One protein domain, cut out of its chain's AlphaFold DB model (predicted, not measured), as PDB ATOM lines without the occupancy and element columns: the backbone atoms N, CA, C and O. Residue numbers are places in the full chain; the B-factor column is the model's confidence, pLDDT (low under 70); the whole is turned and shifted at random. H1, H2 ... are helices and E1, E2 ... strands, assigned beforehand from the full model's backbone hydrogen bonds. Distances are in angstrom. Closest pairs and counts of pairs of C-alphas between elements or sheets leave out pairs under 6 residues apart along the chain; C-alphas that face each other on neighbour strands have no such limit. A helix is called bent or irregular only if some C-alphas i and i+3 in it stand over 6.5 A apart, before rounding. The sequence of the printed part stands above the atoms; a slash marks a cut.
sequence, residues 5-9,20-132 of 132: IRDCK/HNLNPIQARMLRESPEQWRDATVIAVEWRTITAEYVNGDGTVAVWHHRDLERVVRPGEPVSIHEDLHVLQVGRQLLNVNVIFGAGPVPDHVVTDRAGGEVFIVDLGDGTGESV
ATOM      1  N   ILE A   5     -19.229   6.226  35.925       68.88
ATOM      2  CA  ILE A   5     -19.746   6.864  34.697       68.88
ATOM      3  C   ILE A   5     -20.158   8.326  34.949       68.88
ATOM      4  O   ILE A   5     -20.082   9.150  34.034       68.88
ATOM      5  N   ARG A   6     -20.543   8.668  36.189       79.00
ATOM      6  CA  ARG A   6     -21.025  10.005  36.584       79.00
ATOM      7  C   ARG A   6     -19.919  10.935  37.085       79.00
ATOM      8  O   ARG A   6     -20.199  12.030  37.573       79.00
ATOM      9  N   ASP A   7     -18.662  10.534  36.924       78.88
ATOM     10  CA  ASP A   7     -17.489  11.299  37.339       78.88
ATOM     11  C   ASP A   7     -16.709  11.826  36.123       78.88
ATOM     12  O   ASP A   7     -15.596  11.403  35.810       78.88
ATOM     13  N   CYS A   8     -17.314  12.762  35.383       84.69
ATOM     14  CA  CYS A   8     -16.610  13.450  34.300       84.69
ATOM     15  C   CYS A   8     -15.642  14.497  34.868       84.69
ATOM     16  O   CYS A   8     -16.062  15.568  35.326       84.69
ATOM     17  N   LYS A   9     -14.343  14.181  34.821       82.12
ATOM     18  CA  LYS A   9     -13.248  15.061  35.268       82.12
ATOM     19  C   LYS A   9     -12.526  15.791  34.134       82.12
ATOM     20  O   LYS A   9     -11.763  16.714  34.409       82.12
ATOM     21  N   HIS A  20     -22.382  11.643  28.605       95.06
ATOM     22  CA  HIS A  20     -21.285  12.444  28.060       95.06
ATOM     23  C   HIS A  20     -21.678  13.116  26.738       95.06
ATOM     24  O   HIS A  20     -22.790  13.621  26.629       95.06
ATOM     25  N   ASN A  21     -20.778  13.209  25.763       95.38
ATOM     26  CA  ASN A  21     -21.072  13.829  24.473       95.38
ATOM     27  C   ASN A  21     -22.013  12.952  23.640       95.38
ATOM     28  O   ASN A  21     -21.965  11.720  23.722       95.38
ATOM     29  N   LEU A  22     -22.850  13.577  22.815       95.06
ATOM     30  CA  LEU A  22     -23.694  12.869  21.860       95.06
ATOM     31  C   LEU A  22     -22.856  12.409  20.664       95.06
ATOM     32  O   LEU A  22     -22.058  13.163  20.109       95.06
ATOM     33  N   ASN A  23     -23.028  11.151  20.263       92.12
ATOM     34  CA  ASN A  23     -22.372  10.594  19.085       92.12
ATOM     35  C   ASN A  23     -23.252  10.796  17.828       92.12
ATOM     36  O   ASN A  23     -24.455  10.533  17.887       92.12
ATOM     37  N   PRO A  24     -22.689  11.163  16.658       90.88
ATOM     38  CA  PRO A  24     -23.436  11.242  15.394       90.88
ATOM     39  C   PRO A  24     -24.210   9.969  15.009       90.88
ATOM     40  O   PRO A  24     -25.273  10.047  14.398       90.88
ATOM     41  N   ILE A  25     -23.702   8.788  15.371       92.19
ATOM     42  CA  ILE A  25     -24.388   7.508  15.162       92.19
ATOM     43  C   ILE A  25     -25.655   7.440  16.021       92.19
ATOM     44  O   ILE A  25     -26.699   7.055  15.501       92.19
ATOM     45  N   GLN A  26     -25.600   7.874  17.288       92.75
ATOM     46  CA  GLN A  26     -26.797   7.956  18.138       92.75
ATOM     47  C   GLN A  26     -27.833   8.893  17.510       92.75
ATOM     48  O   GLN A  26     -28.989   8.514  17.377       92.75
ATOM     49  N   ALA A  27     -27.412  10.073  17.040       91.38
ATOM     50  CA  ALA A  27     -28.308  11.026  16.384       91.38
ATOM     51  C   ALA A  27     -28.986  10.446  15.132       91.38
ATOM     52  O   ALA A  27     -30.161  10.701  14.889       91.38
ATOM     53  N   ARG A  28     -28.283   9.616  14.354       91.44
ATOM     54  CA  ARG A  28     -28.906   8.885  13.246       91.44
ATOM     55  C   ARG A  28     -29.971   7.904  13.738       91.44
ATOM     56  O   ARG A  28     -31.059   7.895  13.171       91.44
ATOM     57  N   MET A  29     -29.662   7.110  14.762       93.12
ATOM     58  CA  MET A  29     -30.584   6.106  15.302       93.12
ATOM     59  C   MET A  29     -31.862   6.745  15.857       93.12
ATOM     60  O   MET A  29     -32.938   6.234  15.589       93.12
ATOM     61  N   LEU A  30     -31.776   7.920  16.499       92.50
ATOM     62  CA  LEU A  30     -32.960   8.660  16.969       92.50
ATOM     63  C   LEU A  30     -33.973   8.947  15.850       92.50
ATOM     64  O   LEU A  30     -35.172   9.018  16.105       92.50
ATOM     65  N   ARG A  31     -33.505   9.145  14.609       88.25
ATOM     66  CA  ARG A  31     -34.389   9.363  13.449       88.25
ATOM     67  C   ARG A  31     -35.070   8.085  12.980       88.25
ATOM     68  O   ARG A  31     -36.085   8.160  12.293       88.25
ATOM     69  N   GLU A  32     -34.447   6.948  13.256       90.38
ATOM     70  CA  GLU A  32     -34.892   5.622  12.840       90.38
ATOM     71  C   GLU A  32     -35.872   5.011  13.863       90.38
ATOM     72  O   GLU A  32     -36.581   4.082  13.493       90.38
ATOM     73  N   SER A  33     -35.966   5.569  15.080       89.56
ATOM     74  CA  SER A  33     -36.860   5.126  16.166       89.56
ATOM     75  C   SER A  33     -37.694   6.265  16.798       89.56
ATOM     76  O   SER A  33     -37.618   6.501  18.010       89.56
ATOM     77  N   PRO A  34     -38.481   7.029  16.012       89.38
ATOM     78  CA  PRO A  34     -39.295   8.133  16.536       89.38
ATOM     79  C   PRO A  34     -40.339   7.685  17.570       89.38
ATOM     80  O   PRO A  34     -40.724   8.476  18.429       89.38
ATOM     81  N   GLU A  35     -40.767   6.426  17.524       89.62
ATOM     82  CA  GLU A  35     -41.760   5.858  18.431       89.62
ATOM     83  C   GLU A  35     -41.251   5.676  19.872       89.62
ATOM     84  O   GLU A  35     -42.052   5.638  20.805       89.62
ATOM     85  N   GLN A  36     -39.930   5.629  20.070       92.44
ATOM     86  CA  GLN A  36     -39.297   5.284  21.348       92.44
ATOM     87  C   GLN A  36     -39.114   6.471  22.313       92.44
ATOM     88  O   GLN A  36     -38.518   6.323  23.385       92.44
ATOM     89  N   TRP A  37     -39.626   7.649  21.955       93.44
ATOM     90  CA  TRP A  37     -39.607   8.836  22.808       93.44
ATOM     91  C   TRP A  37     -40.774   8.839  23.801       93.44
ATOM     92  O   TRP A  37     -41.915   8.563  23.438       93.44
ATOM     93  N   ARG A  38     -40.503   9.233  25.051       93.94
ATOM     94  CA  ARG A  38     -41.527   9.558  26.055       93.94
ATOM     95  C   ARG A  38     -41.433  11.017  26.457       93.94
ATOM     96  O   ARG A  38     -40.360  11.487  26.832       93.94
ATOM     97  N   ASP A  39     -42.563  11.705  26.436       95.25
ATOM     98  CA  ASP A  39     -42.649  13.068  26.941       95.25
ATOM     99  C   ASP A  39     -42.761  13.069  28.466       95.25
ATOM    100  O   ASP A  39     -43.471  12.258  29.072       95.25
ATOM    101  N   ALA A  40     -42.053  13.998  29.095       97.06
ATOM    102  CA  ALA A  40     -42.021  14.189  30.531       97.06
ATOM    103  C   ALA A  40     -42.015  15.684  30.876       97.06
ATOM    104  O   ALA A  40     -41.645  16.533  30.067       97.06
ATOM    105  N   THR A  41     -42.414  16.010  32.100       98.44
ATOM    106  CA  THR A  41     -42.280  17.358  32.664       98.44
ATOM    107  C   THR A  41     -41.198  17.341  33.730       98.44
ATOM    108  O   THR A  41     -41.222  16.497  34.627       98.44
ATOM    109  N   VAL A  42     -40.236  18.261  33.650       98.50
ATOM    110  CA  VAL A  42     -39.167  18.347  34.653       98.50
ATOM    111  C   VAL A  42     -39.752  18.742  36.004       98.50
ATOM    112  O   VAL A  42     -40.414  19.769  36.121       98.50
ATOM    113  N   ILE A  43     -39.467  17.959  37.043       98.31
ATOM    114  CA  ILE A  43     -39.906  18.244  38.416       98.31
ATOM    115  C   ILE A  43     -38.777  18.828  39.269       98.31
ATOM    116  O   ILE A  43     -39.034  19.624  40.170       98.31
ATOM    117  N   ALA A  44     -37.525  18.473  38.970       98.12
ATOM    118  CA  ALA A  44     -36.352  18.967  39.678       98.12
ATOM    119  C   ALA A  44     -35.117  18.968  38.771       98.12
ATOM    120  O   ALA A  44     -34.959  18.103  37.909       98.12
ATOM    121  N   VAL A  45     -34.229  19.931  39.009       97.94
ATOM    122  CA  VAL A  45     -32.899  20.003  38.399       97.94
ATOM    123  C   VAL A  45     -31.906  20.225  39.527       97.94
ATOM    124  O   VAL A  45     -32.060  21.163  40.306       97.94
ATOM    125  N   GLU A  46     -30.922  19.342  39.627       96.00
ATOM    126  CA  GLU A  46     -29.899  19.350  40.667       96.00
ATOM    127  C   GLU A  46     -28.533  19.253  39.996       96.00
ATOM    128  O   GLU A  46     -28.005  18.159  39.765       96.00
ATOM    129  N   TRP A  47     -27.969  20.413  39.652       93.88
ATOM    130  CA  TRP A  47     -26.694  20.548  38.951       93.88
ATOM    131  C   TRP A  47     -26.611  19.738  37.648       93.88
ATOM    132  O   TRP A  47     -26.943  20.224  36.577       93.88
ATOM    133  N   ARG A  48     -26.164  18.486  37.727       94.94
ATOM    134  CA  ARG A  48     -25.936  17.567  36.601       94.94
ATOM    135  C   ARG A  48     -27.032  16.521  36.435       94.94
ATOM    136  O   ARG A  48     -26.927  15.665  35.560       94.94
ATOM    137  N   THR A  49     -28.055  16.567  37.278       96.94
ATOM    138  CA  THR A  49     -29.148  15.600  37.295       96.94
ATOM    139  C   THR A  49     -30.467  16.307  37.033       96.94
ATOM    140  O   THR A  49     -30.733  17.372  37.583       96.94
ATOM    141  N   ILE A  50     -31.308  15.692  36.210       98.00
ATOM    142  CA  ILE A  50     -32.706  16.074  36.027       98.00
ATOM    143  C   ILE A  50     -33.565  14.937  36.550       98.00
ATOM    144  O   ILE A  50     -33.291  13.774  36.250       98.00
ATOM    145  N   THR A  51     -34.631  15.288  37.257       98.44
ATOM    146  CA  THR A  51     -35.743  14.380  37.533       98.44
ATOM    147  C   THR A  51     -36.980  14.910  36.821       98.44
ATOM    148  O   THR A  51     -37.301  16.097  36.930       98.44
ATOM    149  N   ALA A  52     -37.677  14.042  36.097       98.44
ATOM    150  CA  ALA A  52     -38.886  14.367  35.352       98.44
ATOM    151  C   ALA A  52     -39.979  13.317  35.592       98.44
ATOM    152  O   ALA A  52     -39.693  12.167  35.926       98.44
ATOM    153  N   GLU A  53     -41.233  13.722  35.430       98.44
ATOM    154  CA  GLU A  53     -42.409  12.855  35.505       98.44
ATOM    155  C   GLU A  53     -42.983  12.644  34.102       98.44
ATOM    156  O   GLU A  53     -43.203  13.616  33.374       98.44
ATOM    157  N   TYR A  54     -43.206  11.388  33.711       96.75
ATOM    158  CA  TYR A  54     -43.756  11.054  32.401       96.75
ATOM    159  C   TYR A  54     -45.206  11.521  32.259       96.75
ATOM    160  O   TYR A  54     -46.049  11.249  33.113       96.75
ATOM    161  N   VAL A  55     -45.519  12.175  31.137       94.56
ATOM    162  CA  VAL A  55     -46.846  12.767  30.874       94.56
ATOM    163  C   VAL A  55     -47.946  11.704  30.804       94.56
ATOM    164  O   VAL A  55     -49.094  11.966  31.157       94.56
ATOM    165  N   ASN A  56     -47.605  10.489  30.379       89.25
ATOM    166  CA  ASN A  56     -48.536   9.367  30.285       89.25
ATOM    167  C   ASN A  56     -48.767   8.629  31.621       89.25
ATOM    168  O   ASN A  56     -49.540   7.674  31.653       89.25
ATOM    169  N   GLY A  57     -48.130   9.067  32.714       90.69
ATOM    170  CA  GLY A  57     -48.276   8.454  34.034       90.69
ATOM    171  C   GLY A  57     -47.388   7.232  34.284       90.69
ATOM    172  O   GLY A  57     -47.584   6.555  35.291       90.69
ATOM    173  N   ASP A  58     -46.383   6.967  33.441       90.88
ATOM    174  CA  ASP A  58     -45.430   5.851  33.610       90.88
ATOM    175  C   ASP A  58     -44.453   6.022  34.795       90.88
ATOM    176  O   ASP A  58     -43.531   5.226  34.986       90.88
ATOM    177  N   GLY A  59     -44.649   7.057  35.612       95.38
ATOM    178  CA  GLY A  59     -43.841   7.371  36.784       95.38
ATOM    179  C   GLY A  59     -42.747   8.394  36.494       95.38
ATOM    180  O   GLY A  59     -42.883   9.262  35.634       95.38
ATOM    181  N   THR A  60     -41.663   8.313  37.262       97.62
ATOM    182  CA  THR A  60     -40.560   9.279  37.221       97.62
ATOM    183  C   THR A  60     -39.304   8.692  36.602       97.62
ATOM    184  O   THR A  60     -38.985   7.521  36.806       97.62
ATOM    185  N   VAL A  61     -38.528   9.553  35.961       97.94
ATOM    186  CA  VAL A  61     -37.213   9.255  35.401       97.94
ATOM    187  C   VAL A  61     -36.199  10.246  35.950       97.94
ATOM    188  O   VAL A  61     -36.478  11.440  36.059       97.94
ATOM    189  N   ALA A  62     -35.015   9.750  36.298       97.94
ATOM    190  CA  ALA A  62     -33.876  10.592  36.622       97.94
ATOM    191  C   ALA A  62     -32.732  10.311  35.663       97.94
ATOM    192  O   ALA A  62     -32.370   9.159  35.415       97.94
ATOM    193  N   VAL A  63     -32.141  11.381  35.149       97.69
ATOM    194  CA  VAL A  63     -31.060  11.320  34.173       97.69
ATOM    195  C   VAL A  63     -29.915  12.229  34.586       97.69
ATOM    196  O   VAL A  63     -30.127  13.266  35.208       97.69
ATOM    197  N   TRP A  64     -28.697  11.845  34.224       97.31
ATOM    198  CA  TRP A  64     -27.484  12.604  34.505       97.31
ATOM    199  C   TRP A  64     -26.765  13.016  33.221       97.31
ATOM    200  O   TRP A  64     -26.687  12.231  32.274       97.31
ATOM    201  N   HIS A  65     -26.174  14.208  33.210       95.75
ATOM    202  CA  HIS A  65     -25.281  14.682  32.156       95.75
ATOM    203  C   HIS A  65     -24.033  15.340  32.759       95.75
ATOM    204  O   HIS A  65     -24.093  15.987  33.797       95.75
ATOM    205  N   HIS A  66     -22.881  15.220  32.102       94.12
ATOM    206  CA  HIS A  66     -21.627  15.794  32.595       94.12
ATOM    207  C   HIS A  66     -21.611  17.331  32.656       94.12
ATOM    208  O   HIS A  66     -20.787  17.911  33.375       94.12
ATOM    209  N   ARG A  67     -22.481  18.000  31.890       92.38
ATOM    210  CA  ARG A  67     -22.632  19.461  31.889       92.38
ATOM    211  C   ARG A  67     -23.632  19.906  32.954       92.38
ATOM    212  O   ARG A  67     -24.497  19.144  33.362       92.38
ATOM    213  N   ASP A  68     -23.502  21.155  33.380       93.06
ATOM    214  CA  ASP A  68     -24.463  21.799  34.277       93.06
ATOM    215  C   ASP A  68     -25.811  22.013  33.563       93.06
ATOM    216  O   ASP A  68     -25.899  22.764  32.588       93.06
ATOM    217  N   LEU A  69     -26.843  21.321  34.044       94.88
ATOM    218  CA  LEU A  69     -28.195  21.290  33.493       94.88
ATOM    219  C   LEU A  69     -29.076  22.424  34.023       94.88
ATOM    220  O   LEU A  69     -30.073  22.744  33.378       94.88
ATOM    221  N   GLU A  70     -28.696  23.105  35.110       94.44
ATOM    222  CA  GLU A  70     -29.452  24.254  35.645       94.44
ATOM    223  C   GLU A  70     -29.495  25.438  34.668       94.44
ATOM    224  O   GLU A  70     -30.335  26.338  34.769       94.44
ATOM    225  N   ARG A  71     -28.573  25.442  33.699       90.62
ATOM    226  CA  ARG A  71     -28.495  26.428  32.616       90.62
ATOM    227  C   ARG A  71     -29.216  25.994  31.343       90.62
ATOM    228  O   ARG A  71     -29.326  26.808  30.430       90.62
ATOM    229  N   VAL A  72     -29.645  24.735  31.275       92.62
ATOM    230  CA  VAL A  72     -30.238  24.116  30.084       92.62
ATOM    231  C   VAL A  72     -31.749  24.001  30.217       92.62
ATOM    232  O   VAL A  72     -32.457  24.280  29.259       92.62
ATOM    233  N   VAL A  73     -32.236  23.607  31.395       96.25
ATOM    234  CA  VAL A  73     -33.656  23.328  31.628       96.25
ATOM    235  C   VAL A  73     -34.070  23.771  33.026       96.25
ATOM    236  O   VAL A  73     -33.248  23.835  33.945       96.25
ATOM    237  N   ARG A  74     -35.356  24.070  33.207       97.06
ATOM    238  CA  ARG A  74     -35.938  24.427  34.508       97.06
ATOM    239  C   ARG A  74     -37.086  23.494  34.895       97.06
ATOM    240  O   ARG A  74     -37.742  22.937  34.017       97.06
ATOM    241  N   PRO A  75     -37.385  23.352  36.200       98.25
ATOM    242  CA  PRO A  75     -38.618  22.707  36.639       98.25
ATOM    243  C   PRO A  75     -39.855  23.318  35.967       98.25
ATOM    244  O   PRO A  75     -39.971  24.540  35.861       98.25
ATOM    245  N   GLY A  76     -40.768  22.457  35.526       98.19
ATOM    246  CA  GLY A  76     -41.965  22.792  34.759       98.19
ATOM    247  C   GLY A  76     -41.777  22.780  33.241       98.19
ATOM    248  O   GLY A  76     -42.773  22.824  32.522       98.19
ATOM    249  N   GLU A  77     -40.543  22.710  32.731       97.69
ATOM    250  CA  GLU A  77     -40.310  22.643  31.288       97.69
ATOM    251  C   GLU A  77     -40.592  21.234  30.734       97.69
ATOM    252  O   GLU A  77     -40.268  20.230  31.386       97.69
ATOM    253  N   PRO A  78     -41.202  21.142  29.538       97.69
ATOM    254  CA  PRO A  78     -41.412  19.873  28.862       97.69
ATOM    255  C   PRO A  78     -40.098  19.359  28.272       97.69
ATOM    256  O   PRO A  78     -39.300  20.118  27.716       97.69
ATOM    257  N   VAL A  79     -39.909  18.049  28.351       97.31
ATOM    258  CA  VAL A  79     -38.778  17.337  27.759       97.31
ATOM    259  C   VAL A  79     -39.254  16.047  27.107       97.31
ATOM    260  O   VAL A  79     -40.284  15.500  27.493       97.31
ATOM    261  N   SER A  80     -38.483  15.531  26.156       96.38
ATOM    262  CA  SER A  80     -38.686  14.184  25.616       96.38
ATOM    263  C   SER A  80     -37.466  13.327  25.941       96.38
ATOM    264  O   SER A  80     -36.335  13.811  25.908       96.38
ATOM    265  N   ILE A  81     -37.677  12.057  26.278       96.31
ATOM    266  CA  ILE A  81     -36.624  11.134  26.710       96.31
ATOM    267  C   ILE A  81     -36.679   9.866  25.868       96.31
ATOM    268  O   ILE A  81     -37.731   9.253  25.717       96.31
ATOM    269  N   HIS A  82     -35.523   9.455  25.360       96.00
ATOM    270  CA  HIS A  82     -35.324   8.193  24.667       96.00
ATOM    271  C   HIS A  82     -34.421   7.300  25.525       96.00
ATOM    272  O   HIS A  82     -33.196   7.347  25.406       96.00
ATOM    273  N   GLU A  83     -35.011   6.488  26.408       96.12
ATOM    274  CA  GLU A  83     -34.248   5.708  27.401       96.12
ATOM    275  C   GLU A  83     -33.294   4.681  26.766       96.12
ATOM    276  O   GLU A  83     -32.196   4.483  27.273       96.12
ATOM    277  N   ASP A  84     -33.664   4.082  25.628       95.12
ATOM    278  CA  ASP A  84     -32.819   3.086  24.944       95.12
ATOM    279  C   ASP A  84     -31.538   3.701  24.344       95.12
ATOM    280  O   ASP A  84     -30.420   3.229  24.557       95.12
ATOM    281  N   LEU A  85     -31.679   4.840  23.659       95.81
ATOM    282  CA  LEU A  85     -30.564   5.567  23.049       95.81
ATOM    283  C   LEU A  85     -29.918   6.594  23.973       95.81
ATOM    284  O   LEU A  85     -28.932   7.215  23.570       95.81
ATOM    285  N   HIS A  86     -30.402   6.707  25.214       97.12
ATOM    286  CA  HIS A  86     -29.824   7.550  26.251       97.12
ATOM    287  C   HIS A  86     -29.836   9.037  25.876       97.12
ATOM    288  O   HIS A  86     -28.842   9.736  26.053       97.12
ATOM    289  N   VAL A  87     -30.950   9.537  25.332       97.38
ATOM    290  CA  VAL A  87     -31.051  10.934  24.879       97.38
ATOM    291  C   VAL A  87     -32.188  11.672  25.566       97.38
ATOM    292  O   VAL A  87     -33.302  11.169  25.673       97.38
ATOM    293  N   LEU A  88     -31.888  12.889  26.007       97.31
ATOM    294  CA  LEU A  88     -32.845  13.880  26.475       97.31
ATOM    295  C   LEU A  88     -32.944  14.996  25.434       97.31
ATOM    296  O   LEU A  88     -31.921  15.545  25.021       97.31
ATOM    297  N   GLN A  89     -34.166  15.364  25.068       97.00
ATOM    298  CA  GLN A  89     -34.462  16.544  24.270       97.00
ATOM    299  C   GLN A  89     -35.093  17.632  25.141       97.00
ATOM    300  O   GLN A  89     -36.120  17.404  25.780       97.00
ATOM    301  N   VAL A  90     -34.487  18.821  25.127       95.69
ATOM    302  CA  VAL A  90     -34.989  20.039  25.779       95.69
ATOM    303  C   VAL A  90     -35.203  21.095  24.700       95.69
ATOM    304  O   VAL A  90     -34.247  21.647  24.149       95.69
ATOM    305  N   GLY A  91     -36.461  21.348  24.339       93.06
ATOM    306  CA  GLY A  91     -36.777  22.145  23.153       93.06
ATOM    307  C   GLY A  91     -36.140  21.535  21.897       93.06
ATOM    308  O   GLY A  91     -36.531  20.455  21.460       93.06
ATOM    309  N   ARG A  92     -35.146  22.222  21.325       92.00
ATOM    310  CA  ARG A  92     -34.360  21.735  20.176       92.00
ATOM    311  C   ARG A  92     -33.041  21.081  20.581       92.00
ATOM    312  O   ARG A  92     -32.421  20.425  19.758       92.00
ATOM    313  N   GLN A  93     -32.580  21.253  21.816       94.62
ATOM    314  CA  GLN A  93     -31.284  20.733  22.242       94.62
ATOM    315  C   GLN A  93     -31.371  19.243  22.568       94.62
ATOM    316  O   GLN A  93     -32.288  18.811  23.262       94.62
ATOM    317  N   LEU A  94     -30.379  18.476  22.120       96.12
ATOM    318  CA  LEU A  94     -30.200  17.068  22.452       96.12
ATOM    319  C   LEU A  94     -28.984  16.869  23.347       96.12
ATOM    320  O   LEU A  94     -27.886  17.353  23.054       96.12
ATOM    321  N   LEU A  95     -29.174  16.083  24.399       96.50
ATOM    322  CA  LEU A  95     -28.142  15.715  25.355       96.50
ATOM    323  C   LEU A  95     -28.069  14.195  25.477       96.50
ATOM    324  O   LEU A  95     -29.088  13.538  25.672       96.50
ATOM    325  N   ASN A  96     -26.859  13.641  25.409       97.25
ATOM    326  CA  ASN A  96     -26.623  12.251  25.786       97.25
ATOM    327  C   ASN A  96     -26.590  12.151  27.318       97.25
ATOM    328  O   ASN A  96     -25.777  12.801  27.983       97.25
ATOM    329  N   VAL A  97     -27.480  11.342  27.879       97.25
ATOM    330  CA  VAL A  97     -27.758  11.272  29.313       97.25
ATOM    331  C   VAL A  97     -27.592   9.862  29.863       97.25
ATOM    332  O   VAL A  97     -27.926   8.873  29.226       97.25
ATOM    333  N   ASN A  98     -27.086   9.730  31.082       96.94
ATOM    334  CA  ASN A  98     -27.103   8.459  31.789       96.94
ATOM    335  C   ASN A  98     -28.439   8.330  32.517       96.94
ATOM    336  O   ASN A  98     -28.697   9.102  33.439       96.94
ATOM    337  N   VAL A  99     -29.270   7.358  32.135       96.88
ATOM    338  CA  VAL A  99     -30.498   7.048  32.876       96.88
ATOM    339  C   VAL A  99     -30.108   6.440  34.224       96.88
ATOM    340  O   VAL A  99     -29.454   5.400  34.292       96.88
ATOM    341  N   ILE A 100     -30.464   7.127  35.309       95.94
ATOM    342  CA  ILE A 100     -30.238   6.675  36.685       95.94
ATOM    343  C   ILE A 100     -31.292   5.643  37.060       95.94
ATOM    344  O   ILE A 100     -30.968   4.568  37.565       95.94
ATOM    345  N   PHE A 101     -32.543   6.009  36.809       96.38
ATOM    346  CA  PHE A 101     -33.719   5.163  36.876       96.38
ATOM    347  C   PHE A 101     -34.760   5.732  35.913       96.38
ATOM    348  O   PHE A 101     -34.743   6.926  35.613       96.38
ATOM    349  N   GLY A 102     -35.668   4.883  35.460       94.94
ATOM    350  CA  GLY A 102     -36.716   5.234  34.515       94.94
ATOM    351  C   GLY A 102     -37.669   4.067  34.322       94.94
ATOM    352  O   GLY A 102     -37.581   3.054  35.024       94.94
ATOM    353  N   ALA A 103     -38.576   4.216  33.368       94.06
ATOM    354  CA  ALA A 103     -39.550   3.196  33.013       94.06
ATOM    355  C   ALA A 103     -39.001   2.199  31.973       94.06
ATOM    356  O   ALA A 103     -39.681   1.231  31.626       94.06
ATOM    357  N   GLY A 104     -37.774   2.418  31.490       92.75
ATOM    358  CA  GLY A 104     -37.129   1.649  30.437       92.75
ATOM    359  C   GLY A 104     -37.540   2.100  29.029       92.75
ATOM    360  O   GLY A 104     -38.338   3.029  28.859       92.75
ATOM    361  N   PRO A 105     -37.015   1.430  27.988       90.62
ATOM    362  CA  PRO A 105     -37.434   1.653  26.606       90.62
ATOM    363  C   PRO A 105     -38.957   1.583  26.455       90.62
ATOM    364  O   PRO A 105     -39.623   0.822  27.163       90.62
ATOM    365  N   VAL A 106     -39.528   2.393  25.561       89.25
ATOM    366  CA  VAL A 106     -40.940   2.234  25.177       89.25
ATOM    367  C   VAL A 106     -41.108   0.820  24.594       89.25
ATOM    368  O   VAL A 106     -40.276   0.398  23.791       89.25
ATOM    369  N   PRO A 107     -42.107   0.035  25.030       85.69
ATOM    370  CA  PRO A 107     -42.354  -1.273  24.437       85.69
ATOM    371  C   PRO A 107     -42.854  -1.148  22.991       85.69
ATOM    372  O   PRO A 107     -43.759  -0.360  22.741       85.69
ATOM    373  N   ASP A 108     -42.390  -2.016  22.085       81.25
ATOM    374  CA  ASP A 108     -42.714  -2.003  20.639       81.25
ATOM    375  C   ASP A 108     -44.218  -1.993  20.285       81.25
ATOM    376  O   ASP A 108     -44.603  -1.732  19.147       81.25
ATOM    377  N   HIS A 109     -45.092  -2.339  21.233       78.25
ATOM    378  CA  HIS A 109     -46.544  -2.372  21.041       78.25
ATOM    379  C   HIS A 109     -47.252  -1.069  21.443       78.25
ATOM    380  O   HIS A 109     -48.472  -0.970  21.285       78.25
ATOM    381  N   VAL A 110     -46.525  -0.092  21.986       77.88
ATOM    382  CA  VAL A 110     -47.051   1.227  22.338       77.88
ATOM    383  C   VAL A 110     -46.846   2.158  21.150       77.88
ATOM    384  O   VAL A 110     -45.725   2.386  20.708       77.88
ATOM    385  N   VAL A 111     -47.941   2.705  20.627       69.19
ATOM    386  CA  VAL A 111     -47.889   3.721  19.572       69.19
ATOM    387  C   VAL A 111     -47.742   5.086  20.233       69.19
ATOM    388  O   VAL A 111     -48.562   5.446  21.078       69.19
ATOM    389  N   THR A 112     -46.719   5.841  19.845       72.62
ATOM    390  CA  THR A 112     -46.561   7.246  20.236       72.62
ATOM    391  C   THR A 112     -46.855   8.147  19.038       72.62
ATOM    392  O   THR A 112     -46.599   7.789  17.889       72.62
ATOM    393  N   ASP A 113     -47.416   9.329  19.294       69.12
ATOM    394  CA  ASP A 113     -47.829  10.273  18.242       69.12
ATOM    395  C   ASP A 113     -46.656  11.106  17.690       69.12
ATOM    396  O   ASP A 113     -46.859  12.068  16.939       69.12
ATOM    397  N   ARG A 114     -45.409  10.773  18.056       79.44
ATOM    398  CA  ARG A 114     -44.247  11.538  17.615       79.44
ATOM    399  C   ARG A 114     -43.994  11.284  16.133       79.44
ATOM    400  O   ARG A 114     -43.637  10.186  15.711       79.44
ATOM    401  N   ALA A 115     -44.170  12.330  15.330       65.31
ATOM    402  CA  ALA A 115     -43.900  12.265  13.904       65.31
ATOM    403  C   ALA A 115     -42.419  11.945  13.648       65.31
ATOM    404  O   ALA A 115     -41.520  12.587  14.195       65.31
ATOM    405  N   GLY A 116     -42.165  10.969  12.777       67.25
ATOM    406  CA  GLY A 116     -40.827  10.731  12.248       67.25
ATOM    407  C   GLY A 116     -40.347  11.870  11.341       67.25
ATOM    408  O   GLY A 116     -41.115  12.739  10.928       67.25
ATOM    409  N   GLY A 117     -39.064  11.832  10.978       67.50
ATOM    410  CA  GLY A 117     -38.484  12.749   9.989       67.50
ATOM    411  C   GLY A 117     -37.756  13.966  10.560       67.50
ATOM    412  O   GLY A 117     -37.169  14.712   9.778       67.50
ATOM    413  N   GLU A 118     -37.715  14.123  11.884       81.94
ATOM    414  CA  GLU A 118     -36.851  15.104  12.548       81.94
ATOM    415  C   GLU A 118     -35.384  14.878  12.131       81.94
ATOM    416  O   GLU A 118     -34.930  13.744  11.917       81.94
ATOM    417  N   VAL A 119     -34.646  15.967  11.912       82.38
ATOM    418  CA  VAL A 119     -33.226  15.915  11.553       82.38
ATOM    419  C   VAL A 119     -32.423  16.325  12.770       82.38
ATOM    420  O   VAL A 119     -32.653  17.387  13.333       82.38
ATOM    421  N   PHE A 120     -31.459  15.493  13.152       87.31
ATOM    422  CA  PHE A 120     -30.584  15.755  14.285       87.31
ATOM    423  C   PHE A 120     -29.168  16.039  13.789       87.31
ATOM    424  O   PHE A 120     -28.584  15.234  13.056       87.31
ATOM    425  N   ILE A 121     -28.626  17.189  14.178       87.44
ATOM    426  CA  ILE A 121     -27.259  17.619  13.876       87.44
ATOM    427  C   ILE A 121     -26.442  17.515  15.157       87.44
ATOM    428  O   ILE A 121     -26.931  17.878  16.219       87.44
ATOM    429  N   VAL A 122     -25.205  17.028  15.054       89.75
ATOM    430  CA  VAL A 122     -24.260  16.958  16.177       89.75
ATOM    431  C   VAL A 122     -23.037  17.806  15.855       89.75
ATOM    432  O   VAL A 122     -22.397  17.583  14.824       89.75
ATOM    433  N   ASP A 123     -22.692  18.746  16.734       86.75
ATOM    434  CA  ASP A 123     -21.411  19.449  16.677       86.75
ATOM    435  C   ASP A 123     -20.299  18.502  17.151       86.75
ATOM    436  O   ASP A 123     -20.286  18.029  18.286       86.75
ATOM    437  N   LEU A 124     -19.349  18.197  16.268       84.19
ATOM    438  CA  LEU A 124     -18.247  17.282  16.575       84.19
ATOM    439  C   LEU A 124     -17.194  17.888  17.514       84.19
ATOM    440  O   LEU A 124     -16.386  17.146  18.071       84.19
ATOM    441  N   GLY A 125     -17.163  19.214  17.658       81.94
ATOM    442  CA  GLY A 125     -16.219  19.924  18.512       81.94
ATOM    443  C   GLY A 125     -16.555  19.806  19.994       81.94
ATOM    444  O   GLY A 125     -15.643  19.740  20.819       81.94
ATOM    445  N   ASP A 126     -17.845  19.751  20.333       82.56
ATOM    446  CA  ASP A 126     -18.295  19.735  21.724       82.56
ATOM    447  C   ASP A 126     -19.327  18.639  22.043       82.56
ATOM    448  O   ASP A 126     -19.632  18.408  23.214       82.56
ATOM    449  N   GLY A 127     -19.826  17.925  21.032       84.38
ATOM    450  CA  GLY A 127     -20.753  16.814  21.195       84.38
ATOM    451  C   GLY A 127     -22.180  17.217  21.550       84.38
ATOM    452  O   GLY A 127     -22.920  16.375  22.061       84.38
ATOM    453  N   THR A 128     -22.568  18.478  21.345       86.69
ATOM    454  CA  THR A 128     -23.968  18.903  21.473       86.69
ATOM    455  C   THR A 128     -24.774  18.505  20.253       86.69
ATOM    456  O   THR A 128     -24.271  18.526  19.130       86.69
ATOM    457  N   GLY A 129     -26.033  18.127  20.476       89.62
ATOM    458  CA  GLY A 129     -26.976  17.907  19.392       89.62
ATOM    459  C   GLY A 129     -28.064  18.973  19.347       89.62
ATOM    460  O   GLY A 129     -28.433  19.541  20.376       89.62
ATOM    461  N   GLU A 130     -28.612  19.196  18.159       91.56
ATOM    462  CA  GLU A 130     -29.806  20.010  17.946       91.56
ATOM    463  C   GLU A 130     -30.751  19.310  16.963       91.56
ATOM    464  O   GLU A 130     -30.302  18.678  16.001       91.56
ATOM    465  N   SER A 131     -32.055  19.424  17.197       89.50
ATOM    466  CA  SER A 131     -33.087  19.059  16.240       89.50
ATOM    467  C   SER A 131     -33.468  20.236  15.341       89.50
ATOM    468  O   SER A 131     -33.568  21.376  15.799       89.50
ATOM    469  N   VAL A 132     -33.631  19.968  14.040       83.69
ATOM    470  CA  VAL A 132     -33.836  20.987  12.994       83.69
ATOM    471  C   VAL A 132     -35.261  21.021  12.493       83.69
ATOM    472  O   VAL A 132     -35.746  19.967  12.026       83.69
TER     473      VAL A 132
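This is residues 5 to 9 and 20 to 132 of the 132 residues of an uncharacterized protein of Leifsonia sp. Leaf264 (UniProt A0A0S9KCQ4). One strongly twisted antiparallel sheet folds back on itself into two leaves, E7 E3 E2 facing E4 E5 E6 E9 E8, with the bent strand E1 as the hinge; where E6 runs on into E7 the chain steps from one leaf to the other, giving a small barrel-like ring that strand pairing leaves open. At the far end of the second leaf the short helix H1 packs beside E8, and residues 102 to 119 make a long loop from E7 round to E8. The printed part has 118 residues, with one named helix and nine named strands in the order H1, E1 to E9, and the sheet order is E7 - E3 - E2 - E1 - E4 - E5 - E6 - E9 - E8. The class is mostly strand, though under half of the residues are in named elements. The whole is compact, with a radius of gyration of the C-alphas of 13.2 A and spans of 40 by 30 by 23 A.

E1, residues 38 to 46, is the longest strand; it runs 21.1 A from C-alpha 38 at (-41.527, 9.558, 26.055) to C-alpha 46 at (-29.899, 19.350, 40.667) and bends by 69 degrees at residue 43. E2, residues 49 to 54, measures 16.1 A, and E3, residues 60 to 64, 13.8 A. E7, residues 98 to 101, is 9.0 A long. E4, residues 78 to 82, measures 13.8 A, E5, residues 87 to 90, 10.0 A, and E6, residues 93 to 96, 10.3 A. E8, residues 120 to 122, is 6.7 A long, and E9, residues 129 to 131, is 7.0 A long and ends with C-alpha 131 at (-33.087, 19.059, 16.240). H1, residues 24 to 32, measures 13.0 A from C-alpha 24 at (-23.436, 11.242, 15.394).

The folded sheet, one sheet bent back on itself, has 24 pairs of C-alphas within 11 A between its two leaves. E1 E2 E3 and E4 E5 E6 are each a meander, every strand the antiparallel neighbour of the one before. E1 to E4 form a Greek key, a meander of three strands whose first is also the antiparallel neighbour of the fourth: N 40 and O 79 are 2.8 A apart. In the hairpin E1 and E2, N 43 and O 51 are 2.9 A apart, within hydrogen-bond range; in the hairpin E2 and E3, N 52 and O 61 are 2.9 A apart. The edge strand E7 is antiparallel to E3, with N 98 and O 64 at 2.8 A. In the second leaf, N 82 and O 87 join the hairpin E4 and E5 at 2.8 A, and N 88 and O 95 the hairpin E5 and E6 at 2.9 A. E6 runs on into E7 across one residue, at 78 degrees, and the two meet only through their link. E3 and E5 are apart, but only just, their closest C-alphas 8.3 A from each other. E6 and E9 are antiparallel, with N 94 and O 129 at 2.8 A. In the hairpin E8 and E9, N 121 and O 130 are 2.9 A apart; E8 is the other edge strand. H1 is on the sheet at a height of 8.1 A, only just over none of its strands, as E6 and E9 have 2 of its C-alphas each; its closest C-alpha pair with E8 is Ala 27 and Phe 120, 5.7 A. In H1, 3 of 5 O i to N i+4 pairs are within hydrogen-bond range.

The two C-alphas farthest apart are those of Lys 9 and His 109, 40.2 A. Residues 10 to 19 are not printed, and C-alphas 9 and 20 are 11.1 A apart across this cut. The links E3 to E4, 13 residues, and E7 to E8, 18 residues, are long. The mean pLDDT of the printed part is 91.1; residues 5, 111, 113 and 115 to 117 are under 70.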